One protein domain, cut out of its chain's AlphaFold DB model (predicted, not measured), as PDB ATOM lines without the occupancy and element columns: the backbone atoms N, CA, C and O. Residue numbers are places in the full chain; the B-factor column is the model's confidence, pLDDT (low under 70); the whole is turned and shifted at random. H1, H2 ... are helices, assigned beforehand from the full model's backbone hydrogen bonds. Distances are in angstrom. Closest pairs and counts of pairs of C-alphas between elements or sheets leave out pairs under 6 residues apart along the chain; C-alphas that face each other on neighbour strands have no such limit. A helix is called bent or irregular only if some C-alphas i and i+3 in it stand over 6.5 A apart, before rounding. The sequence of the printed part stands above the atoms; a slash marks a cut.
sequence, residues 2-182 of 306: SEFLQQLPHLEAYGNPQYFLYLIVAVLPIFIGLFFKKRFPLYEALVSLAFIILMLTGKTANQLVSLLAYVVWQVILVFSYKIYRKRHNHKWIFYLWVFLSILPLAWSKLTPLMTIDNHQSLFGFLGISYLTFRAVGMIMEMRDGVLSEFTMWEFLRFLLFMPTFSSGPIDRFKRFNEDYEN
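This is residues 2 to 182 of the 306 residues of a protein of Streptococcus gallolyticus (UniProt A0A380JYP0). A bundle of three helices or arms, H4, H5a and H6, forms one side of a flat V, and the hairpin of H2 and H3 forms the other; the two sides join where H3 leads into H4. H7 and H8 sit inside the V, while H5b bends away from the bundle and residues 113 to 118, of which 113 and 114 belong to H5b, stick out. The printed part has 181 residues, with eight named helices in the order H1 to H8 and no named strand; its class is all helix. It is compact, with a radius of gyration of the C-alphas of 17.7 A and spans of 55 by 51 by 25 A.

H4, residues 62 to 85, measures 34.3 A and begins at C-alpha 62 (267.530, 199.026, 199.646). H5, residues 91 to 114, was assigned as one helix by its hydrogen bonds but is bent, with C-alphas 101 and 104 7.1 A apart; its arms are H5a, residues 91 to 101, 15.5 A, and H5b, residues 104 to 114, 15.1 A. H5b is itself irregular, with C-alphas 109 and 112 6.7 A apart. H6, residues 128 to 143, measures 22.5 A. H3, residues 41 to 56, measures 22.4 A. H2, residues 17 to 35, 26.7 A, has a kink of 43 degrees near residue 26 and is only just irregular, with C-alphas 26 and 29 6.9 A apart. H1, residues 2 to 7, begins at (271.078, 197.941, 193.164). H7 is residues 152 to 159, and H8, residues 173 to 181, ends at (236.430, 184.843, 196.975).

H4, H5a and H6 form an up-and-down bundle, each running against the one before it. H6 is the hub, touching four helices. It touches H4 at a shallow tilt of 5 degrees, closest C-alphas Val 78 and Ile 139, 6.5 A, and H5a at 20 degrees, Val 98 and Val 136, 6.1 A. H5b and H6, a helical hairpin, only just touch, with 3 pairs of C-alphas within 8 A, closest Leu 105 and Ser 129, 6.3 A. H6 touches H7 at a steep tilt of 52 degrees, closest Leu 131 and Leu 159, 6.0 A. H7 touches H8, closest Phe 158 and Phe 173, 6.5 A. H2 and H3 form a hairpin at 14 degrees, closest Ala 26 and Val 47, 6.6 A. H1 is close to H4 but not clearly touching, with Ser 2 and Asn 62 7.5 A apart. O i to N i+4 pairs are all within hydrogen-bond range in H1, H3, H4, H5a, H6, H7 and H8, but in 11 of 15 in H2 and 5 of 7 in H5b.

The C-alphas farthest apart, of Phe 36 and Ile 116, are 56.6 A apart. The printed part has no cut. The links H5 to H6 and H7 to H8 are long. Mean pLDDT of the printed part is 90.9; residues 2 to 3, 5, 59 to 61 and 115 to 122 are under 70.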
ATOM      1  N   SER A   2     271.471 196.632 192.599       62.94
ATOM      2  CA  SER A   2     271.078 197.941 193.164       62.94
ATOM      3  C   SER A   2     271.021 199.076 192.122       62.94
ATOM      4  O   SER A   2     270.018 199.775 192.052       62.94
ATOM      5  N   GLU A   3     272.020 199.197 191.237       67.69
ATOM      6  CA  GLU A   3     272.058 200.258 190.208       67.69
ATOM      7  C   GLU A   3     270.919 200.170 189.181       67.69
ATOM      8  O   GLU A   3     270.339 201.187 188.822       67.69
ATOM      9  N   PHE A   4     270.536 198.960 188.752       73.62
ATOM     10  CA  PHE A   4     269.397 198.765 187.842       73.62
ATOM     11  C   PHE A   4     268.077 199.227 188.477       73.62
ATOM     12  O   PHE A   4     267.263 199.871 187.825       73.62
ATOM     13  N   LEU A   5     267.877 198.939 189.767       69.56
ATOM     14  CA  LEU A   5     266.667 199.341 190.487       69.56
ATOM     15  C   LEU A   5     266.575 200.861 190.675       69.56
ATOM     16  O   LEU A   5     265.469 201.387 190.711       69.56
ATOM     17  N   GLN A   6     267.710 201.562 190.753       70.94
ATOM     18  CA  GLN A   6     267.755 203.029 190.829       70.94
ATOM     19  C   GLN A   6     267.455 203.714 189.489       70.94
ATOM     20  O   GLN A   6     267.105 204.891 189.472       70.94
ATOM     21  N   GLN A   7     267.597 203.001 188.368       76.94
ATOM     22  CA  GLN A   7     267.276 203.514 187.032       76.94
ATOM     23  C   GLN A   7     265.786 203.381 186.687       76.94
ATOM     24  O   GLN A   7     265.328 203.973 185.710       76.94
ATOM     25  N   LEU A   8     265.026 202.601 187.464       78.69
ATOM     26  CA  LEU A   8     263.586 202.476 187.275       78.69
ATOM     27  C   LEU A   8     262.873 203.779 187.664       78.69
ATOM     28  O   LEU A   8     263.265 204.434 188.632       78.69
ATOM     29  N   PRO A   9     261.790 204.151 186.959       82.94
ATOM     30  CA  PRO A   9     261.006 205.315 187.334       82.94
ATOM     31  C   PRO A   9     260.392 205.116 188.725       82.94
ATOM     32  O   PRO A   9     259.889 204.039 189.050       82.94
ATOM     33  N   HIS A  10     260.422 206.168 189.539       86.50
ATOM     34  CA  HIS A  10     259.755 206.200 190.836       86.50
ATOM     35  C   HIS A  10     258.377 206.845 190.692       86.50
ATOM     36  O   HIS A  10     258.264 207.995 190.259       86.50
ATOM     37  N   LEU A  11     257.334 206.115 191.083       88.19
ATOM     38  CA  LEU A  11     255.961 206.600 191.121       88.19
ATOM     39  C   LEU A  11     255.465 206.612 192.560       88.19
ATOM     40  O   LEU A  11     255.120 205.578 193.126       88.19
ATOM     41  N   GLU A  12     255.383 207.806 193.135       88.38
ATOM     42  CA  GLU A  12     254.795 207.975 194.456       88.38
ATOM     43  C   GLU A  12     253.309 207.580 194.447       88.38
ATOM     44  O   GLU A  12     252.535 208.012 193.586       88.38
ATOM     45  N   ALA A  13     252.911 206.768 195.428       89.12
ATOM     46  CA  ALA A  13     251.549 206.274 195.571       89.12
ATOM     47  C   ALA A  13     250.548 207.430 195.680       89.12
ATOM     48  O   ALA A  13     250.552 208.184 196.658       89.12
ATOM     49  N   TYR A  14     249.672 207.560 194.681       92.50
ATOM     50  CA  TYR A  14     248.683 208.640 194.617       92.50
ATOM     51  C   TYR A  14     249.321 210.039 194.744       92.50
ATOM     52  O   TYR A  14     248.722 210.947 195.324       92.50
ATOM     53  N   GLY A  15     250.568 210.198 194.288       89.06
ATOM     54  CA  GLY A  15     251.344 211.432 194.457       89.06
ATOM     55  C   GLY A  15     251.007 212.521 193.439       89.06
ATOM     56  O   GLY A  15     251.260 213.693 193.686       89.06
ATOM     57  N   ASN A  16     250.420 212.163 192.295       91.19
ATOM     58  CA  ASN A  16     250.015 213.120 191.268       91.19
ATOM     59  C   ASN A  16     248.841 212.587 190.422       91.19
ATOM     60  O   ASN A  16     248.587 211.381 190.423       91.19
ATOM     61  N   PRO A  17     248.139 213.449 189.662       90.88
ATOM     62  CA  PRO A  17     247.043 213.020 188.790       90.88
ATOM     63  C   PRO A  17     247.439 212.010 187.700       90.88
ATOM     64  O   PRO A  17     246.650 211.128 187.365       90.88
ATOM     65  N   GLN A  18     248.663 212.087 187.171       91.19
ATOM     66  CA  GLN A  18     249.144 211.187 186.117       91.19
ATOM     67  C   GLN A  18     249.250 209.729 186.595       91.19
ATOM     68  O   GLN A  18     248.972 208.810 185.825       91.19
ATOM     69  N   TYR A  19     249.562 209.507 187.873       93.31
ATOM     70  CA  TYR A  19     249.562 208.188 188.507       93.31
ATOM     71  C   TYR A  19     248.229 207.450 188.315       93.31
ATOM     72  O   TYR A  19     248.219 206.256 188.015       93.31
ATOM     73  N   PHE A  20     247.103 208.165 188.418       94.69
ATOM     74  CA  PHE A  20     245.774 207.573 188.265       94.69
ATOM     75  C   PHE A  20     245.501 207.111 186.837       94.69
ATOM     76  O   PHE A  20     244.804 206.119 186.667       94.69
ATOM     77  N   LEU A  21     246.075 207.756 185.818       94.31
ATOM     78  CA  LEU A  21     245.939 207.293 184.434       94.31
ATOM     79  C   LEU A  21     246.573 205.911 184.264       94.31
ATOM     80  O   LEU A  21     245.927 204.995 183.760       94.31
ATOM     81  N   TYR A  22     247.808 205.737 184.745       95.19
ATOM     82  CA  TYR A  22     248.484 204.439 184.705       95.19
ATOM     83  C   TYR A  22     247.733 203.387 185.512       95.19
ATOM     84  O   TYR A  22     247.556 202.258 185.055       95.19
ATOM     85  N   LEU A  23     247.275 203.765 186.704       95.25
ATOM     86  CA  LEU A  23     246.612 202.845 187.609       95.25
ATOM     87  C   LEU A  23     245.252 202.395 187.080       95.25
ATOM     88  O   LEU A  23     244.999 201.195 187.049       95.25
ATOM     89  N   ILE A  24     244.415 203.321 186.604       95.44
ATOM     90  CA  ILE A  24     243.096 203.020 186.029       95.44
ATOM     91  C   ILE A  24     243.244 202.099 184.818       95.44
ATOM     92  O   ILE A  24     242.541 201.095 184.736       95.44
ATOM     93  N   VAL A  25     244.191 202.380 183.915       96.69
ATOM     94  CA  VAL A  25     244.456 201.512 182.755       96.69
ATOM     95  C   VAL A  25     244.880 200.108 183.195       96.69
ATOM     96  O   VAL A  25     244.422 199.127 182.613       96.69
ATOM     97  N   ALA A  26     245.707 199.992 184.237       96.88
ATOM     98  CA  ALA A  26     246.168 198.703 184.744       96.88
ATOM     99  C   ALA A  26     245.077 197.903 185.483       96.88
ATOM    100  O   ALA A  26     245.057 196.678 185.394       96.88
ATOM    101  N   VAL A  27     244.160 198.561 186.202       97.12
ATOM    102  CA  VAL A  27     243.065 197.865 186.907       97.12
ATOM    103  C   VAL A  27     241.845 197.608 186.023       97.12
ATOM    104  O   VAL A  27     241.029 196.751 186.355       97.12
ATOM    105  N   LEU A  28     241.726 198.278 184.875       96.75
ATOM    106  CA  LEU A  28     240.580 198.142 183.974       96.75
ATOM    107  C   LEU A  28     240.312 196.684 183.535       96.75
ATOM    108  O   LEU A  28     239.159 196.258 183.639       96.75
ATOM    109  N   PRO A  29     241.307 195.871 183.115       97.56
ATOM    110  CA  PRO A  29     241.059 194.470 182.766       97.56
ATOM    111  C   PRO A  29     240.581 193.627 183.954       97.56
ATOM    112  O   PRO A  29     239.769 192.721 183.769       97.56
ATOM    113  N   ILE A  30     241.057 193.938 185.168       97.38
ATOM    114  CA  ILE A  30     240.614 193.281 186.406       97.38
ATOM    115  C   ILE A  30     239.130 193.582 186.600       97.38
ATOM    116  O   ILE A  30     238.327 192.656 186.669       97.38
ATOM    117  N   PHE A  31     238.760 194.865 186.589       97.69
ATOM    118  CA  PHE A  31     237.387 195.305 186.809       97.69
ATOM    119  C   PHE A  31     236.412 194.741 185.765       97.69
ATOM    120  O   PHE A  31     235.349 194.230 186.119       97.69
ATOM    121  N   ILE A  32     236.791 194.737 184.481       97.25
ATOM    122  CA  ILE A  32     235.998 194.112 183.411       97.25
ATOM    123  C   ILE A  32     235.838 192.606 183.658       97.25
ATOM    124  O   ILE A  32     234.740 192.076 183.494       97.25
ATOM    125  N   GLY A  33     236.895 191.911 184.090       97.25
ATOM    126  CA  GLY A  33     236.837 190.489 184.444       97.25
ATOM    127  C   GLY A  33     235.782 190.178 185.510       97.25
ATOM    128  O   GLY A  33     235.041 189.195 185.377       97.25
ATOM    129  N   LEU A  34     235.639 191.053 186.512       97.25
ATOM    130  CA  LEU A  34     234.674 190.886 187.603       97.25
ATOM    131  C   LEU A  34     233.221 190.864 187.111       97.25
ATOM    132  O   LEU A  34     232.430 190.066 187.618       97.25
ATOM    133  N   PHE A  35     232.868 191.629 186.069       96.56
ATOM    134  CA  PHE A  35     231.528 191.564 185.456       96.56
ATOM    135  C   PHE A  35     231.188 190.182 184.890       96.56
ATOM    136  O   PHE A  35     230.013 189.823 184.791       96.56
ATOM    137  N   PHE A  36     232.204 189.402 184.526       96.88
ATOM    138  CA  PHE A  36     232.063 188.034 184.031       96.88
ATOM    139  C   PHE A  36     232.332 186.985 185.115       96.88
ATOM    140  O   PHE A  36     232.517 185.815 184.779       96.88
ATOM    141  N   LYS A  37     232.367 187.386 186.397       96.19
ATOM    142  CA  LYS A  37     232.704 186.525 187.543       96.19
ATOM    143  C   LYS A  37     234.049 185.810 187.367       96.19
ATOM    144  O   LYS A  37     234.223 184.673 187.797       96.19
ATOM    145  N   LYS A  38     235.010 186.469 186.711       96.38
ATOM    146  CA  LYS A  38     236.362 185.951 186.497       96.38
ATOM    147  C   LYS A  38     237.384 186.871 187.142       96.38
ATOM    148  O   LYS A  38     237.317 188.088 187.009       96.38
ATOM    149  N   ARG A  39     238.363 186.261 187.799       96.44
ATOM    150  CA  ARG A  39     239.585 186.924 188.256       96.44
ATOM    151  C   ARG A  39     240.756 186.465 187.402       96.44
ATOM    152  O   ARG A  39     240.723 185.372 186.832       96.44
ATOM    153  N   PHE A  40     241.799 187.285 187.340       96.44
ATOM    154  CA  PHE A  40     243.030 186.969 186.619       96.44
ATOM    155  C   PHE A  40     244.198 186.985 187.613       96.44
ATOM    156  O   PHE A  40     244.963 187.949 187.623       96.44
ATOM    157  N   PRO A  41     244.369 185.946 188.459       94.25
ATOM    158  CA  PRO A  41     245.252 186.022 189.627       94.25
ATOM    159  C   PRO A  41     246.697 186.392 189.284       94.25
ATOM    160  O   PRO A  41     247.316 187.189 189.983       94.25
ATOM    161  N   LEU A  42     247.225 185.855 188.179       95.12
ATOM    162  CA  LEU A  42     248.573 186.180 187.720       95.12
ATOM    163  C   LEU A  42     248.688 187.651 187.296       95.12
ATOM    164  O   LEU A  42     249.647 188.317 187.666       95.12
ATOM    165  N   TYR A  43     247.702 188.169 186.561       96.94
ATOM    166  CA  TYR A  43     247.686 189.568 186.137       96.94
ATOM    167  C   TYR A  43     247.525 190.518 187.331       96.94
ATOM    168  O   TYR A  43     248.286 191.471 187.455       96.94
ATOM    169  N   GLU A  44     246.607 190.220 188.255       96.50
ATOM    170  CA  GLU A  44     246.409 190.987 189.493       96.50
ATOM    171  C   GLU A  44     247.696 191.074 190.323       96.50
ATOM    172  O   GLU A  44     248.051 192.148 190.818       96.50
ATOM    173  N   ALA A  45     248.425 189.961 190.441       95.31
ATOM    174  CA  ALA A  45     249.700 189.923 191.142       95.31
ATOM    175  C   ALA A  45     250.795 190.706 190.410       95.31
ATOM    176  O   ALA A  45     251.530 191.449 191.055       95.31
ATOM    177  N   LEU A  46     250.886 190.595 189.081       96.00
ATOM    178  CA  LEU A  46     251.849 191.359 188.283       96.00
ATOM    179  C   LEU A  46     251.596 192.866 188.376       96.00
ATOM    180  O   LEU A  46     252.540 193.619 188.600       96.00
ATOM    181  N   VAL A  47     250.338 193.306 188.268       96.19
ATOM    182  CA  VAL A  47     249.955 194.716 188.446       96.19
ATOM    183  C   VAL A  47     250.306 195.182 189.859       96.19
ATOM    184  O   VAL A  47     250.969 196.205 190.021       96.19
ATOM    185  N   SER A  48     249.936 194.409 190.883       95.38
ATOM    186  CA  SER A  48     250.229 194.756 192.278       95.38
ATOM    187  C   SER A  48     251.732 194.889 192.533       95.38
ATOM    188  O   SER A  48     252.175 195.893 193.087       95.38
ATOM    189  N   LEU A  49     252.527 193.916 192.078       94.44
ATOM    190  CA  LEU A  49     253.983 193.934 192.202       94.44
ATOM    191  C   LEU A  49     254.603 195.097 191.431       94.44
ATOM    192  O   LEU A  49     255.480 195.759 191.973       94.44
ATOM    193  N   ALA A  50     254.143 195.384 190.211       94.25
ATOM    194  CA  ALA A  50     254.654 196.500 189.422       94.25
ATOM    195  C   ALA A  50     254.473 197.834 190.159       94.25
ATOM    196  O   ALA A  50     255.440 198.573 190.327       94.25
ATOM    197  N   PHE A  51     253.273 198.121 190.674       94.75
ATOM    198  CA  PHE A  51     253.019 199.363 191.410       94.75
ATOM    199  C   PHE A  51     253.741 199.422 192.761       94.75
ATOM    200  O   PHE A  51     254.232 200.488 193.122       94.75
ATOM    201  N   ILE A  52     253.867 198.304 193.485       93.88
ATOM    202  CA  ILE A  52     254.668 198.249 194.721       93.88
ATOM    203  C   ILE A  52     256.150 198.498 194.416       93.88
ATOM    204  O   ILE A  52     256.804 199.244 195.140       93.88
ATOM    205  N   ILE A  53     256.681 197.921 193.334       91.81
ATOM    206  CA  ILE A  53     258.072 198.134 192.928       91.81
ATOM    207  C   ILE A  53     258.295 199.601 192.570       91.81
ATOM    208  O   ILE A  53     259.176 200.225 193.151       91.81
ATOM    209  N   LEU A  54     257.463 200.172 191.694       91.00
ATOM    210  CA  LEU A  54     257.564 201.574 191.267       91.00
ATOM    211  C   LEU A  54     257.427 202.566 192.434       91.00
ATOM    212  O   LEU A  54     258.000 203.652 192.398       91.00
ATOM    213  N   MET A  55     256.690 202.189 193.480       90.19
ATOM    214  CA  MET A  55     256.545 202.970 194.709       90.19
ATOM    215  C   MET A  55     257.800 202.935 195.597       90.19
ATOM    216  O   MET A  55     258.029 203.852 196.380       90.19
ATOM    217  N   LEU A  56     258.614 201.882 195.493       88.00
ATOM    218  CA  LEU A  56     259.786 201.641 196.341       88.00
ATOM    219  C   LEU A  56     261.126 201.908 195.629       88.00
ATOM    220  O   LEU A  56     262.155 201.985 196.298       88.00
ATOM    221  N   THR A  57     261.141 202.097 194.305       81.19
ATOM    222  CA  THR A  57     262.334 202.393 193.472       81.19
ATOM    223  C   THR A  57     262.872 203.824 193.620       81.19
ATOM    224  O   THR A  57     263.593 204.314 192.759       81.19
ATOM    225  N   GLY A  58     262.543 204.521 194.712       70.00
ATOM    226  CA  GLY A  58     262.982 205.893 194.970       70.00
ATOM    227  C   GLY A  58     264.459 206.005 195.373       70.00
ATOM    228  O   GLY A  58     265.315 205.215 194.984       70.00
ATOM    229  N   LYS A  59     264.776 206.996 196.215       60.62
ATOM    230  CA  LYS A  59     266.163 207.370 196.570       60.62
ATOM    231  C   LYS A  59     266.999 206.255 197.228       60.62
ATOM    232  O   LYS A  59     268.219 206.370 197.271       60.62
ATOM    233  N   THR A  60     266.382 205.190 197.740       66.38
ATOM    234  CA  THR A  60     267.072 204.062 198.381       66.38
ATOM    235  C   THR A  60     266.556 202.722 197.858       66.38
ATOM    236  O   THR A  60     265.633 202.138 198.419       66.38
ATOM    237  N   ALA A  61     267.222 202.170 196.836       65.75
ATOM    238  CA  ALA A  61     266.929 200.834 196.287       65.75
ATOM    239  C   ALA A  61     266.971 199.691 197.328       65.75
ATOM    240  O   ALA A  61     266.458 198.599 197.084       65.75
ATOM    241  N   ASN A  62     267.525 199.948 198.515       80.06
ATOM    242  CA  ASN A  62     267.530 199.026 199.646       80.06
ATOM    243  C   ASN A  62     266.115 198.660 200.133       80.06
ATOM    244  O   ASN A  62     265.939 197.559 200.642       80.06
ATOM    245  N   GLN A  63     265.100 199.511 199.921       87.56
ATOM    246  CA  GLN A  63     263.735 199.256 200.408       87.56
ATOM    247  C   GLN A  63     263.099 197.997 199.803       87.56
ATOM    248  O   GLN A  63     262.367 197.289 200.490       87.56
ATOM    249  N   LEU A  64     263.394 197.681 198.538       88.50
ATOM    250  CA  LEU A  64     262.891 196.466 197.888       88.50
ATOM    251  C   LEU A  64     263.481 195.202 198.508       88.50
ATOM    252  O   LEU A  64     262.775 194.213 198.704       88.50
ATOM    253  N   VAL A  65     264.770 195.247 198.849       88.38
ATOM    254  CA  VAL A  65     265.447 194.148 199.543       88.38
ATOM    255  C   VAL A  65     264.858 193.983 200.944       88.38
ATOM    256  O   VAL A  65     264.557 192.859 201.343       88.38
ATOM    257  N   SER A  66     264.616 195.087 201.658       90.81
ATOM    258  CA  SER A  66     263.954 195.079 202.966       90.81
ATOM    259  C   SER A  66     262.540 194.502 202.896       90.81
ATOM    260  O   SER A  66     262.188 193.679 203.739       90.81
ATOM    261  N   LEU A  67     261.748 194.867 201.879       93.50
ATOM    262  CA  LEU A  67     260.420 194.294 201.648       93.50
ATOM    263  C   LEU A  67     260.510 192.785 201.402       93.50
ATOM    264  O   LEU A  67     259.770 192.025 202.019       93.50
ATOM    265  N   LEU A  68     261.411 192.334 200.525       93.38
ATOM    266  CA  LEU A  68     261.553 190.913 200.205       93.38
ATOM    267  C   LEU A  68     261.964 190.111 201.446       93.38
ATOM    268  O   LEU A  68     261.337 189.098 201.759       93.38
ATOM    269  N   ALA A  69     262.953 190.601 202.197       93.88
ATOM    270  CA  ALA A  69     263.369 190.005 203.462       93.88
ATOM    271  C   ALA A  69     262.215 189.959 204.476       93.88
ATOM    272  O   ALA A  69     261.998 188.930 205.117       93.88
ATOM    273  N   TYR A  70     261.433 191.036 204.580       95.81
ATOM    274  CA  TYR A  70     260.263 191.107 205.449       95.81
ATOM    275  C   TYR A  70     259.174 190.108 205.045       95.81
ATOM    276  O   TYR A  70     258.633 189.416 205.904       95.81
ATOM    277  N   VAL A  71     258.863 189.986 203.753       96.69
ATOM    278  CA  VAL A  71     257.860 189.031 203.260       96.69
ATOM    279  C   VAL A  71     258.297 187.603 203.568       96.69
ATOM    280  O   VAL A  71     257.508 186.845 204.124       96.69
ATOM    281  N   VAL A  72     259.553 187.244 203.286       97.12
ATOM    282  CA  VAL A  72     260.096 185.913 203.613       97.12
ATOM    283  C   VAL A  72     260.023 185.649 205.119       97.12
ATOM    284  O   VAL A  72     259.549 184.591 205.533       97.12
ATOM    285  N   TRP A  73     260.417 186.624 205.942       97.31
ATOM    286  CA  TRP A  73     260.330 186.548 207.401       97.31
ATOM    287  C   TRP A  73     258.896 186.292 207.884       97.31
ATOM    288  O   TRP A  73     258.658 185.354 208.646       97.31
ATOM    289  N   GLN A  74     257.923 187.075 207.405       97.94
ATOM    290  CA  GLN A  74     256.523 186.914 207.801       97.94
ATOM    291  C   GLN A  74     255.922 185.602 207.285       97.94
ATOM    292  O   GLN A  74     255.184 184.963 208.026       97.94
ATOM    293  N   VAL A  75     256.260 185.150 206.071       98.06
ATOM    294  CA  VAL A  75     255.826 183.835 205.565       98.06
ATOM    295  C   VAL A  75     256.312 182.728 206.503       98.06
ATOM    296  O   VAL A  75     255.507 181.921 206.963       98.06
ATOM    297  N   ILE A  76     257.602 182.709 206.849       98.19
ATOM    298  CA  ILE A  76     258.166 181.687 207.744       98.19
ATOM    299  C   ILE A  76     257.476 181.724 209.117       98.19
ATOM    300  O   ILE A  76     257.068 180.683 209.639       98.19
ATOM    301  N   LEU A  77     257.297 182.910 209.704       97.62
ATOM    302  CA  LEU A  77     256.672 183.052 211.021       97.62
ATOM    303  C   LEU A  77     255.189 182.671 211.033       97.62
ATOM    304  O   LEU A  77     254.764 181.892 211.886       97.62
ATOM    305  N   VAL A  78     254.397 183.180 210.089       97.88
ATOM    306  CA  VAL A  78     252.952 182.923 210.027       97.88
ATOM    307  C   VAL A  78     252.686 181.440 209.762       97.88
ATOM    308  O   VAL A  78     251.868 180.830 210.454       97.88
ATOM    309  N   PHE A  79     253.414 180.812 208.831       98.00
ATOM    310  CA  PHE A  79     253.232 179.388 208.535       98.00
ATOM    311  C   PHE A  79     253.774 178.471 209.634       98.00
ATOM    312  O   PHE A  79     253.151 177.448 209.926       98.00
ATOM    313  N   SER A  80     254.879 178.828 210.297       97.69
ATOM    314  CA  SER A  80     255.345 178.065 211.462       97.69
ATOM    315  C   SER A  80     254.333 178.112 212.612       97.69
ATOM    316  O   SER A  80     254.060 177.070 213.214       97.69
ATOM    317  N   TYR A  81     253.694 179.265 212.859       97.69
ATOM    318  CA  TYR A  81     252.610 179.362 213.841       97.69
ATOM    319  C   TYR A  81     251.384 178.551 213.425       97.69
ATOM    320  O   TYR A  81     250.830 177.828 214.252       97.69
ATOM    321  N   LYS A  82     250.999 178.602 212.141       97.38
ATOM    322  CA  LYS A  82     249.910 177.784 211.583       97.38
ATOM    323  C   LYS A  82     250.132 176.300 211.880       97.38
ATOM    324  O   LYS A  82     249.224 175.626 212.358       97.38
ATOM    325  N   ILE A  83     251.340 175.786 211.635       96.81
ATOM    326  CA  ILE A  83     251.696 174.380 211.894       96.81
ATOM    327  C   ILE A  83     251.653 174.068 213.394       96.81
ATOM    328  O   ILE A  83     251.069 173.058 213.791       96.81
ATOM    329  N   TYR A  84     252.224 174.935 214.231       96.88
ATOM    330  CA  TYR A  84     252.209 174.786 215.687       96.88
ATOM    331  C   TYR A  84     250.775 174.729 216.248       96.88
ATOM    332  O   TYR A  84     250.432 173.834 217.031       96.88
ATOM    333  N   ARG A  85     249.915 175.646 215.789       95.81
ATOM    334  CA  ARG A  85     248.550 175.842 216.287       95.81
ATOM    335  C   ARG A  85     247.619 174.656 216.024       95.81
ATOM    336  O   ARG A  85     246.635 174.500 216.751       95.81
ATOM    337  N   LYS A  86     247.954 173.791 215.054       93.69
ATOM    338  CA  LYS A  86     247.227 172.537 214.772       93.69
ATOM    339  C   LYS A  86     247.284 171.532 215.921       93.69
ATOM    340  O   LYS A  86     246.385 170.709 216.035       93.69
ATOM    341  N   ARG A  87     248.341 171.560 216.740       93.69
ATOM    342  CA  ARG A  87     248.559 170.574 217.815       93.69
ATOM    343  C   ARG A  87     248.551 171.185 219.210       93.69
ATOM    344  O   ARG A  87     248.118 170.535 220.154       93.69
ATOM    345  N   HIS A  88     249.030 172.417 219.349       95.19
ATOM    346  CA  HIS A  88     249.234 173.051 220.649       95.19
ATOM    347  C   HIS A  88     248.750 174.502 220.646       95.19
ATOM    348  O   HIS A  88     248.635 175.132 219.598       95.19
ATOM    349  N   ASN A  89     248.460 175.044 221.831       95.25
ATOM    350  CA  ASN A  89     247.988 176.421 221.972       95.25
ATOM    351  C   ASN A  89     248.507 177.093 223.260       95.25
ATOM    352  O   ASN A  89     247.735 177.490 224.136       95.25
ATOM    353  N   HIS A  90     249.832 177.181 223.403       95.88
ATOM    354  CA  HIS A  90     250.487 177.715 224.599       95.88
ATOM    355  C   HIS A  90     250.693 179.239 224.533       95.88
ATOM    356  O   HIS A  90     251.207 179.766 223.545       95.88
ATOM    357  N   LYS A  91     250.384 179.945 225.631       95.56
ATOM    358  CA  LYS A  91     250.451 181.418 225.735       95.56
ATOM    359  C   LYS A  91     251.834 182.021 225.437       95.56
ATOM    360  O   LYS A  91     251.937 182.945 224.645       95.56
ATOM    361  N   TRP A  92     252.908 181.466 226.003       96.25
ATOM    362  CA  TRP A  92     254.270 181.981 225.775       96.25
ATOM    363  C   TRP A  92     254.763 181.836 224.331       96.25
ATOM    364  O   TRP A  92     255.447 182.724 223.835       96.25
ATOM    365  N   ILE A  93     254.388 180.751 223.645       96.38
ATOM    366  CA  ILE A  93     254.744 180.552 222.232       96.38
ATOM    367  C   ILE A  93     254.004 181.574 221.370       96.38
ATOM    368  O   ILE A  93     254.596 182.200 220.501       96.38
ATOM    369  N   PHE A  94     252.731 181.820 221.671       96.62
ATOM    370  CA  PHE A  94     251.984 182.900 221.041       96.62
ATOM    371  C   PHE A  94     252.650 184.275 221.233       96.62
ATOM    372  O   PHE A  94     252.924 184.951 220.243       96.62
ATOM    373  N   TYR A  95     252.990 184.665 222.469       96.62
ATOM    374  CA  TYR A  95     253.648 185.953 222.730       96.62
ATOM    375  C   TYR A  95     254.993 186.086 222.013       96.62
ATOM    376  O   TYR A  95     255.291 187.147 221.467       96.62
ATOM    377  N   LEU A  96     255.780 185.009 221.956       97.56
ATOM    378  CA  LEU A  96     257.036 184.988 221.212       97.56
ATOM    379  C   LEU A  96     256.809 185.212 219.707       97.56
ATOM    380  O   LEU A  96     257.537 185.988 219.098       97.56
ATOM    381  N   TRP A  97     255.790 184.597 219.103       97.75
ATOM    382  CA  TRP A  97     255.502 184.773 217.674       97.75
ATOM    383  C   TRP A  97     254.982 186.170 217.343       97.75
ATOM    384  O   TRP A  97     255.386 186.747 216.334       97.75
ATOM    385  N   VAL A  98     254.145 186.744 218.210       97.31
ATOM    386  CA  VAL A  98     253.722 188.147 218.089       97.31
ATOM    387  C   VAL A  98     254.938 189.071 218.180       97.31
ATOM    388  O   VAL A  98     255.115 189.933 217.321       97.31
ATOM    389  N   PHE A  99     255.820 188.849 219.157       97.31
ATOM    390  CA  PHE A  99     257.056 189.617 219.306       97.31
ATOM    391  C   PHE A  99     257.951 189.519 218.061       97.31
ATOM    392  O   PHE A  99     258.354 190.544 217.516       97.31
ATOM    393  N   LEU A 100     258.209 188.306 217.559       97.56
ATOM    394  CA  LEU A 100     259.028 188.081 216.363       97.56
ATOM    395  C   LEU A 100     258.406 188.689 215.097       97.56
ATOM    396  O   LEU A 100     259.133 189.160 214.222       97.56
ATOM    397  N   SER A 101     257.075 188.718 214.991       96.50
ATOM    398  CA  SER A 101     256.383 189.347 213.860       96.50
ATOM    399  C   SER A 101     256.491 190.877 213.896       96.50
ATOM    400  O   SER A 101     256.668 191.498 212.847       96.50
ATOM    401  N   ILE A 102     256.466 191.489 215.086       96.69
ATOM    402  CA  ILE A 102     256.625 192.942 215.282       96.69
ATOM    403  C   ILE A 102     258.100 193.376 215.209       96.69
ATOM    404  O   ILE A 102     258.385 194.532 214.893       96.69
ATOM    405  N   LEU A 103     259.046 192.466 215.458       95.06
ATOM    406  CA  LEU A 103     260.475 192.766 215.572       95.06
ATOM    407  C   LEU A 103     261.052 193.593 214.402       95.06
ATOM    408  O   LEU A 103     261.712 194.591 214.697       95.06
ATOM    409  N   PRO A 104     260.792 193.295 213.109       93.69
ATOM    410  CA  PRO A 104     261.308 194.120 212.011       93.69
ATOM    411  C   PRO A 104     260.795 195.567 212.055       93.69
ATOM    412  O   PRO A 104     261.551 196.510 211.815       93.69
ATOM    413  N   LEU A 105     259.518 195.758 212.414       94.06
ATOM    414  CA  LEU A 105     258.931 197.084 212.587       94.06
ATOM    415  C   LEU A 105     259.579 197.808 213.771       94.06
ATOM    416  O   LEU A 105     260.013 198.949 213.612       94.06
ATOM    417  N   ALA A 106     259.678 197.154 214.930       92.31
ATOM    418  CA  ALA A 106     260.308 197.730 216.115       92.31
ATOM    419  C   ALA A 106     261.754 198.151 215.816       92.31
ATOM    420  O   ALA A 106     262.131 199.292 216.074       92.31
ATOM    421  N   TRP A 107     262.528 197.280 215.168       90.69
ATOM    422  CA  TRP A 107     263.897 197.571 214.758       90.69
ATOM    423  C   TRP A 107     263.973 198.789 213.828       90.69
ATOM    424  O   TRP A 107     264.783 199.691 214.051       90.69
ATOM    425  N   SER A 108     263.079 198.874 212.836       88.56
ATOM    426  CA  SER A 108     263.029 200.014 211.910       88.56
ATOM    427  C   SER A 108     262.740 201.352 212.603       88.56
ATOM    428  O   SER A 108     263.241 202.385 212.166       88.56
ATOM    429  N   LYS A 109     261.970 201.340 213.703       88.19
ATOM    430  CA  LYS A 109     261.622 202.534 214.488       88.19
ATOM    431  C   LYS A 109     262.667 202.885 215.548       88.19
ATOM    432  O   LYS A 109     262.803 204.058 215.874       88.19
ATOM    433  N   LEU A 110     263.406 201.898 216.058       86.81
ATOM    434  CA  LEU A 110     264.453 202.092 217.065       86.81
ATOM    435  C   LEU A 110     265.807 202.480 216.460       86.81
ATOM    436  O   LEU A 110     266.570 203.184 217.112       86.81
ATOM    437  N   THR A 111     266.102 202.070 215.219       83.81
ATOM    438  CA  THR A 111     267.400 202.361 214.575       83.81
ATOM    439  C   THR A 111     267.749 203.861 214.587       83.81
ATOM    440  O   THR A 111     268.851 204.180 215.035       83.81
ATOM    441  N   PRO A 112     266.842 204.797 214.220       81.25
ATOM    442  CA  PRO A 112     267.153 206.232 214.240       81.25
ATOM    443  C   PRO A 112     267.482 206.795 215.632       81.25
ATOM    444  O   PRO A 112     268.105 207.844 215.727       81.25
ATOM    445  N   LEU A 113     267.077 206.115 216.713       79.19
ATOM    446  CA  LEU A 113     267.411 206.504 218.089       79.19
ATOM    447  C   LEU A 113     268.796 206.002 218.522       79.19
ATOM    448  O   LEU A 113     269.371 206.533 219.466       79.19
ATOM    449  N   MET A 114     269.306 204.954 217.870       73.38
ATOM    450  CA  MET A 114     270.553 204.273 218.238       73.38
ATOM    451  C   MET A 114     271.744 204.711 217.380       73.38
ATOM    452  O   MET A 114     272.883 204.632 217.834       73.38
ATOM    453  N   THR A 115     271.509 205.159 216.145       66.00
ATOM    454  CA  THR A 115     272.570 205.602 215.231       66.00
ATOM    455  C   THR A 115     272.675 207.123 215.200       66.00
ATOM    456  O   THR A 115     271.713 207.795 214.832       66.00
ATOM    457  N   ILE A 116     273.863 207.648 215.508       57.25
ATOM    458  CA  ILE A 116     274.179 209.089 215.510       57.25
ATOM    459  C   ILE A 116     274.018 209.713 214.105       57.25
ATOM    460  O   ILE A 116     273.645 210.877 213.995       57.25
ATOM    461  N   ASP A 117     274.182 208.921 213.038       57.19
ATOM    462  CA  ASP A 117     274.161 209.395 211.643       57.19
ATOM    463  C   ASP A 117     272.786 209.332 210.949       57.19
ATOM    464  O   ASP A 117     272.686 209.522 209.736       57.19
ATOM    465  N   ASN A 118     271.701 209.072 211.692       55.69
ATOM    466  CA  ASN A 118     270.325 209.081 211.167       55.69
ATOM    467  C   ASN A 118     270.125 208.193 209.910       55.69
ATOM    468  O   ASN A 118     269.293 208.479 209.042       55.69
ATOM    469  N   HIS A 119     270.909 207.113 209.780       57.91
ATOM    470  CA  HIS A 119     270.781 206.186 208.662       57.91
ATOM    471  C   HIS A 119     269.459 205.415 208.760       57.91
ATOM    472  O   HIS A 119     269.101 204.862 209.800       57.91
ATOM    473  N   GLN A 120     268.729 205.364 207.643       60.66
ATOM    474  CA  GLN A 120     267.528 204.539 207.514       60.66
ATOM    475  C   GLN A 120     267.882 203.074 207.798       60.66
ATOM    476  O   GLN A 120     268.860 202.547 207.265       60.66
ATOM    477  N   SER A 121     267.086 202.426 208.647       65.31
ATOM    478  CA  SER A 121     267.286 201.028 209.028       65.31
ATOM    479  C   SER A 121     267.353 200.110 207.805       65.31
ATOM    480  O   SER A 121     266.578 200.281 206.866       65.31
ATOM    481  N   LEU A 122     268.184 199.064 207.862       69.12
ATOM    482  CA  LEU A 122     268.221 198.001 206.845       69.12
ATOM    483  C   LEU A 122     266.862 197.305 206.647       69.12
ATOM    484  O   LEU A 122     266.633 196.688 205.611       69.12
ATOM    485  N   PHE A 123     265.954 197.409 207.620       75.88
ATOM    486  CA  PHE A 123     264.603 196.846 207.557       75.88
ATOM    487  C   PHE A 123     263.520 197.881 207.225       75.88
ATOM    488  O   PHE A 123     262.355 197.519 207.098       75.88
ATOM    489  N   GLY A 124     263.866 199.164 207.098       83.44
ATOM    490  CA  GLY A 124     262.901 200.225 206.823       83.44
ATOM    491  C   GLY A 124     262.463 200.235 205.361       83.44
ATOM    492  O   GLY A 124     263.276 200.457 204.468       83.44
ATOM    493  N   PHE A 125     261.167 200.053 205.117       90.25
ATOM    494  CA  PHE A 125     260.548 200.272 203.809       90.25
ATOM    495  C   PHE A 125     259.156 200.891 203.972       90.25
ATOM    496  O   PHE A 125     258.522 200.772 205.029       90.25
ATOM    497  N   LEU A 126     258.675 201.570 202.932       89.94
ATOM    498  CA  LEU A 126     257.336 202.155 202.931       89.94
ATOM    499  C   LEU A 126     256.266 201.060 203.099       89.94
ATOM    500  O   LEU A 126     256.270 200.072 202.379       89.94
ATOM    501  N   GLY A 127     255.339 201.239 204.042       91.31
ATOM    502  CA  GLY A 127     254.269 200.269 204.312       91.31
ATOM    503  C   GLY A 127     254.561 199.243 205.413       91.31
ATOM    504  O   GLY A 127     253.625 198.594 205.880       91.31
ATOM    505  N   ILE A 128     255.798 199.140 205.930       94.19
ATOM    506  CA  ILE A 128     256.159 198.151 206.972       94.19
ATOM    507  C   ILE A 128     255.222 198.166 208.190       94.19
ATOM    508  O   ILE A 128     254.883 197.113 208.733       94.19
ATOM    509  N   SER A 129     254.766 199.347 208.617       93.31
ATOM    510  CA  SER A 129     253.856 199.478 209.761       93.31
ATOM    511  C   SER A 129     252.485 198.860 209.473       93.31
ATOM    512  O   SER A 129     251.997 198.066 210.272       93.31
ATOM    513  N   TYR A 130     251.900 199.156 208.311       94.19
ATOM    514  CA  TYR A 130     250.579 198.665 207.914       94.19
ATOM    515  C   TYR A 130     250.587 197.162 207.615       94.19
ATOM    516  O   TYR A 130     249.675 196.442 208.022       94.19
ATOM    517  N   LEU A 131     251.655 196.666 206.985       95.94
ATOM    518  CA  LEU A 131     251.846 195.235 206.735       95.94
ATOM    519  C   LEU A 131     252.009 194.437 208.035       95.94
ATOM    520  O   LEU A 131     251.479 193.332 208.147       95.94
ATOM    521  N   THR A 132     252.670 195.010 209.043       96.69
ATOM    522  CA  THR A 132     252.833 194.345 210.347       96.69
ATOM    523  C   THR A 132     251.493 194.124 211.039       96.69
ATOM    524  O   THR A 132     251.276 193.042 211.579       96.69
ATOM    525  N   PHE A 133     250.551 195.069 210.956       96.50
ATOM    526  CA  PHE A 133     249.205 194.867 211.506       96.50
ATOM    527  C   PHE A 133     248.461 193.696 210.849       96.50
ATOM    528  O   PHE A 133     247.760 192.953 211.537       96.50
ATOM    529  N   ARG A 134     248.649 193.489 209.540       96.94
ATOM    530  CA  ARG A 134     248.066 192.356 208.804       96.94
ATOM    531  C   ARG A 134     248.666 191.028 209.253       96.94
ATOM    532  O   ARG A 134     247.927 190.100 209.575       96.94
ATOM    533  N   ALA A 135     249.994 190.953 209.313       97.25
ATOM    534  CA  ALA A 135     250.701 189.739 209.711       97.25
ATOM    535  C   ALA A 135     250.398 189.344 211.168       97.25
ATOM    536  O   ALA A 135     250.031 188.200 211.437       97.25
ATOM    537  N   VAL A 136     250.469 190.303 212.099       97.00
ATOM    538  CA  VAL A 136     250.140 190.079 213.515       97.00
ATOM    539  C   VAL A 136     248.666 189.724 213.680       97.00
ATOM    540  O   VAL A 136     248.355 188.801 214.430       97.00
ATOM    541  N   GLY A 137     247.767 190.390 212.948       96.19
ATOM    542  CA  GLY A 137     246.334 190.088 212.961       96.19
ATOM    543  C   GLY A 137     246.043 188.616 212.660       96.19
ATOM    544  O   GLY A 137     245.268 187.993 213.374       96.19
ATOM    545  N   MET A 138     246.739 188.011 211.694       97.31
ATOM    546  CA  MET A 138     246.581 186.579 211.407       97.31
ATOM    547  C   MET A 138     247.102 185.669 212.525       97.31
ATOM    548  O   MET A 138     246.499 184.633 212.792       97.31
ATOM    549  N   ILE A 139     248.200 186.033 213.200       96.94
ATOM    550  CA  ILE A 139     248.704 185.284 214.367       96.94
ATOM    551  C   ILE A 139     247.678 185.319 215.506       96.94
ATOM    552  O   ILE A 139     247.415 184.286 216.123       96.94
ATOM    553  N   MET A 140     247.064 186.481 215.744       95.25
ATOM    554  CA  MET A 140     245.989 186.667 216.726       95.25
ATOM    555  C   MET A 140     244.743 185.842 216.357       95.25
ATOM    556  O   MET A 140     244.273 185.037 217.156       95.25
ATOM    557  N   GLU A 141     244.262 185.935 215.115       94.88
ATOM    558  CA  GLU A 141     243.093 185.171 214.647       94.88
ATOM    559  C   GLU A 141     243.324 183.646 214.698       94.88
ATOM    560  O   GLU A 141     242.404 182.881 215.005       94.88
ATOM    561  N   MET A 142     244.556 183.181 214.452       96.31
ATOM    562  CA  MET A 142     244.939 181.774 214.632       96.31
ATOM    563  C   MET A 142     244.972 181.360 216.106       96.31
ATOM    564  O   MET A 142     244.550 180.253 216.454       96.31
ATOM    565  N   ARG A 143     245.469 182.225 216.997       95.06
ATOM    566  CA  ARG A 143     245.484 181.979 218.447       95.06
ATOM    567  C   ARG A 143     244.066 181.718 218.957       95.06
ATOM    568  O   ARG A 143     243.845 180.685 219.606       95.06
ATOM    569  N   ASP A 144     243.126 182.564 218.553       92.75
ATOM    570  CA  ASP A 144     241.709 182.485 218.926       92.75
ATOM    571  C   ASP A 144     240.965 181.335 218.229       92.75
ATOM    572  O   ASP A 144     239.862 180.966 218.622       92.75
ATOM    573  N   GLY A 145     241.583 180.704 217.224       91.50
ATOM    574  CA  GLY A 145     241.001 179.587 216.475       91.50
ATOM    575  C   GLY A 145     239.955 180.009 215.441       91.50
ATOM    576  O   GLY A 145     239.297 179.146 214.866       91.50
ATOM    577  N   VAL A 146     239.816 181.314 215.187       92.19
ATOM    578  CA  VAL A 146     238.925 181.872 214.158       92.19
ATOM    579  C   VAL A 146     239.484 181.621 212.756       92.19
ATOM    580  O   VAL A 146     238.719 181.415 211.816       92.19
ATOM    581  N   LEU A 147     240.815 181.606 212.626       93.75
ATOM    582  CA  LEU A 147     241.537 181.307 211.392       93.75
ATOM    583  C   LEU A 147     242.315 179.994 211.539       93.75
ATOM    584  O   LEU A 147     243.145 179.853 212.434       93.75
ATOM    585  N   SER A 148     242.072 179.032 210.650       89.44
ATOM    586  CA  SER A 148     242.694 177.699 210.713       89.44
ATOM    587  C   SER A 148     243.369 177.296 209.406       89.44
ATOM    588  O   SER A 148     244.506 176.816 209.411       89.44
ATOM    589  N   GLU A 149     242.703 177.529 208.280       92.19
ATOM    590  CA  GLU A 149     243.198 177.179 206.957       92.19
ATOM    591  C   GLU A 149     243.249 178.399 206.042       92.19
ATOM    592  O   GLU A 149     242.352 179.232 206.031       92.19
ATOM    593  N   PHE A 150     244.363 178.494 205.322       96.56
ATOM    594  CA  PHE A 150     244.640 179.476 204.280       96.56
ATOM    595  C   PHE A 150     245.851 179.018 203.464       96.56
ATOM    596  O   PHE A 150     246.724 178.293 203.976       96.56
ATOM    597  N   THR A 151     245.918 179.431 202.205       96.94
ATOM    598  CA  THR A 151     247.029 179.143 201.294       96.94
ATOM    599  C   THR A 151     248.100 180.235 201.333       96.94
ATOM    600  O   THR A 151     247.872 181.359 201.779       96.94
ATOM    601  N   MET A 152     249.309 179.923 200.846       96.75
ATOM    602  CA  MET A 152     250.370 180.932 200.699       96.75
ATOM    603  C   MET A 152     249.949 182.055 199.749       96.75
ATOM    604  O   MET A 152     250.301 183.211 199.966       96.75
ATOM    605  N   TRP A 153     249.162 181.722 198.727       96.38
ATOM    606  CA  TRP A 153     248.647 182.698 197.780       96.38
ATOM    607  C   TRP A 153     247.656 183.672 198.424       96.38
ATOM    608  O   TRP A 153     247.795 184.878 198.240       96.38
ATOM    609  N   GLU A 154     246.702 183.176 199.219       97.12
ATOM    610  CA  GLU A 154     245.760 184.024 199.967       97.12
ATOM    611  C   GLU A 154     246.491 184.938 200.951       97.12
ATOM    612  O   GLU A 154     246.219 186.138 200.999       97.12
ATOM    613  N   PHE A 155     247.470 184.391 201.683       97.69
ATOM    614  CA  PHE A 155     248.300 185.168 202.599       97.69
ATOM    615  C   PHE A 155     249.031 186.309 201.887       97.69
ATOM    616  O   PHE A 155     248.948 187.458 202.317       97.69
ATOM    617  N   LEU A 156     249.734 186.013 200.789       97.50
ATOM    618  CA  LEU A 156     250.507 187.015 200.055       97.50
ATOM    619  C   LEU A 156     249.608 188.061 199.392       97.50
ATOM    620  O   LEU A 156     249.939 189.244 199.443       97.50
ATOM    621  N   ARG A 157     248.455 187.661 198.837       96.69
ATOM    622  CA  ARG A 157     247.444 188.595 198.314       96.69
ATOM    623  C   ARG A 157     246.959 189.565 199.383       96.69
ATOM    624  O   ARG A 157     246.840 190.752 199.106       96.69
ATOM    625  N   PHE A 158     246.680 189.066 200.585       97.38
ATOM    626  CA  PHE A 158     246.250 189.895 201.705       97.38
ATOM    627  C   PHE A 158     247.370 190.813 202.199       97.38
ATOM    628  O   PHE A 158     247.159 192.013 202.371       97.38
ATOM    629  N   LEU A 159     248.573 190.277 202.413       96.88
ATOM    630  CA  LEU A 159     249.700 191.039 202.947       96.88
ATOM    631  C   LEU A 159     250.146 192.146 201.980       96.88
ATOM    632  O   LEU A 159     250.392 193.269 202.409       96.88
ATOM    633  N   LEU A 160     250.222 191.839 200.683       96.12
ATOM    634  CA  LEU A 160     250.753 192.716 199.635       96.12
ATOM    635  C   LEU A 160     249.653 193.363 198.785       96.12
ATOM    636  O   LEU A 160     249.876 193.681 197.618       96.12
ATOM    637  N   PHE A 161     248.461 193.561 199.348       97.12
ATOM    638  CA  PHE A 161     247.363 194.189 198.620       97.12
ATOM    639  C   PHE A 161     247.693 195.654 198.285       97.12
ATOM    640  O   PHE A 161     247.632 196.545 199.142       97.12
ATOM    641  N   MET A 162     248.042 195.880 197.016       95.38
ATOM    642  CA  MET A 162     248.638 197.115 196.499       95.38
ATOM    643  C   MET A 162     247.870 198.399 196.846       95.38
ATOM    644  O   MET A 162     248.526 199.324 197.332       95.38
ATOM    645  N   PRO A 163     246.525 198.483 196.709       95.69
ATOM    646  CA  PRO A 163     245.803 199.740 196.936       95.69
ATOM    647  C   PRO A 163     246.024 200.320 198.330       95.69
ATOM    648  O   PRO A 163     245.990 201.534 198.531       95.69
ATOM    649  N   THR A 164     246.281 199.436 199.292       95.38
ATOM    650  CA  THR A 164     246.413 199.761 200.709       95.38
ATOM    651  C   THR A 164     247.820 199.541 201.272       95.38
ATOM    652  O   THR A 164     247.999 199.560 202.487       95.38
ATOM    653  N   PHE A 165     248.813 199.319 200.408       94.56
ATOM    654  CA  PHE A 165     250.154 198.883 200.799       94.56
ATOM    655  C   PHE A 165     250.934 199.927 201.617       94.56
ATOM    656  O   PHE A 165     251.469 199.592 202.672       94.56
ATOM    657  N   SER A 166     251.012 201.187 201.164       89.44
ATOM    658  CA  SER A 166     251.882 202.181 201.822       89.44
ATOM    659  C   SER A 166     251.297 202.735 203.117       89.44
ATOM    660  O   SER A 166     251.997 202.815 204.128       89.44
ATOM    661  N   SER A 167     250.025 203.135 203.084       87.50
ATOM    662  CA  SER A 167     249.323 203.722 204.229       87.50
ATOM    663  C   SER A 167     247.804 203.595 204.123       87.50
ATOM    664  O   SER A 167     247.068 204.462 204.590       87.50
ATOM    665  N   GLY A 168     247.314 202.559 203.440       86.00
ATOM    666  CA  GLY A 168     245.876 202.355 203.301       86.00
ATOM    667  C   GLY A 168     245.234 201.764 204.550       86.00
ATOM    668  O   GLY A 168     245.924 201.410 205.508       86.00
ATOM    669  N   PRO A 169     243.902 201.624 204.534       91.56
ATOM    670  CA  PRO A 169     243.174 200.986 205.616       91.56
ATOM    671  C   PRO A 169     243.751 199.624 206.029       91.56
ATOM    672  O   PRO A 169     244.108 198.777 205.198       91.56
ATOM    673  N   ILE A 170     243.822 199.415 207.340       94.69
ATOM    674  CA  ILE A 170     244.227 198.152 207.954       94.69
ATOM    675  C   ILE A 170     243.048 197.193 207.897       94.69
ATOM    676  O   ILE A 170     241.961 197.489 208.387       94.69
ATOM    677  N   ASP A 171     243.283 196.035 207.304       95.00
ATOM    678  CA  ASP A 171     242.258 195.034 207.052       95.00
ATOM    679  C   ASP A 171     242.502 193.764 207.884       95.00
ATOM    680  O   ASP A 171     243.582 193.575 208.451       95.00
ATOM    681  N   ARG A 172     241.492 192.897 207.960       94.75
ATOM    682  CA  ARG A 172     241.531 191.582 208.610       94.75
ATOM    683  C   ARG A 172     241.467 190.485 207.563       94.75
ATOM    684  O   ARG A 172     240.714 190.602 206.596       94.75
ATOM    685  N   PHE A 173     242.227 189.414 207.776       96.31
ATOM    686  CA  PHE A 173     242.417 188.380 206.762       96.31
ATOM    687  C   PHE A 173     241.095 187.724 206.370       96.31
ATOM    688  O   PHE A 173     240.780 187.663 205.185       96.31
ATOM    689  N   LYS A 174     240.297 187.299 207.358       92.94
ATOM    690  CA  LYS A 174     239.019 186.619 207.110       92.94
ATOM    691  C   LYS A 174     238.083 187.445 206.222       92.94
ATOM    692  O   LYS A 174     237.660 186.972 205.175       92.94
ATOM    693  N   ARG A 175     237.834 188.701 206.608       94.88
ATOM    694  CA  ARG A 175     236.971 189.635 205.870       94.88
ATOM    695  C   ARG A 175     237.484 189.873 204.449       94.88
ATOM    696  O   ARG A 175     236.715 189.790 203.500       94.88
ATOM    697  N   PHE A 176     238.779 190.159 204.309       97.00
ATOM    698  CA  PHE A 176     239.403 190.387 203.006       97.00
ATOM    699  C   PHE A 176     239.297 189.159 202.097       97.00
ATOM    700  O   PHE A 176     239.011 189.290 200.909       97.00
ATOM    701  N   ASN A 177     239.547 187.965 202.639       96.44
ATOM    702  CA  ASN A 177     239.539 186.746 201.848       96.44
ATOM    703  C   ASN A 177     238.119 186.353 201.421       96.44
ATOM    704  O   ASN A 177     237.922 186.025 200.255       96.44
ATOM    705  N   GLU A 178     237.134 186.481 202.316       95.00
ATOM    706  CA  GLU A 178     235.714 186.279 201.995       95.00
ATOM    707  C   GLU A 178     235.246 187.221 200.873       95.00
ATOM    708  O   GLU A 178     234.566 186.782 199.947       95.00
ATOM    709  N   ASP A 179     235.641 188.495 200.914       95.12
ATOM    710  CA  ASP A 179     235.276 189.493 199.898       95.12
ATOM    711  C   ASP A 179     235.998 189.249 198.557       95.12
ATOM    712  O   ASP A 179     235.446 189.445 197.476       95.12
ATOM    713  N   TYR A 180     237.236 188.742 198.599       96.38
ATOM    714  CA  TYR A 180     237.951 188.363 197.381       96.38
ATOM    715  C   TYR A 180     237.330 187.139 196.697       96.38
ATOM    716  O   TYR A 180     237.186 187.132 195.468       96.38
ATOM    717  N   GLU A 181     237.014 186.096 197.470       95.12
ATOM    718  CA  GLU A 181     236.430 184.843 196.975       95.12
ATOM    719  C   GLU A 181     235.031 185.066 196.393       95.12
ATOM    720  O   GLU A 181     234.707 184.527 195.331       95.12
ATOM    721  N   ASN A 182     234.229 185.916 197.035       95.12
ATOM    722  CA  ASN A 182     232.866 186.212 196.616       95.12
ATOM    723  C   ASN A 182     232.819 187.450 195.716       95.12
ATOM    724  O   ASN A 182     232.551 188.559 196.166       95.12
TER     725      ASN A 182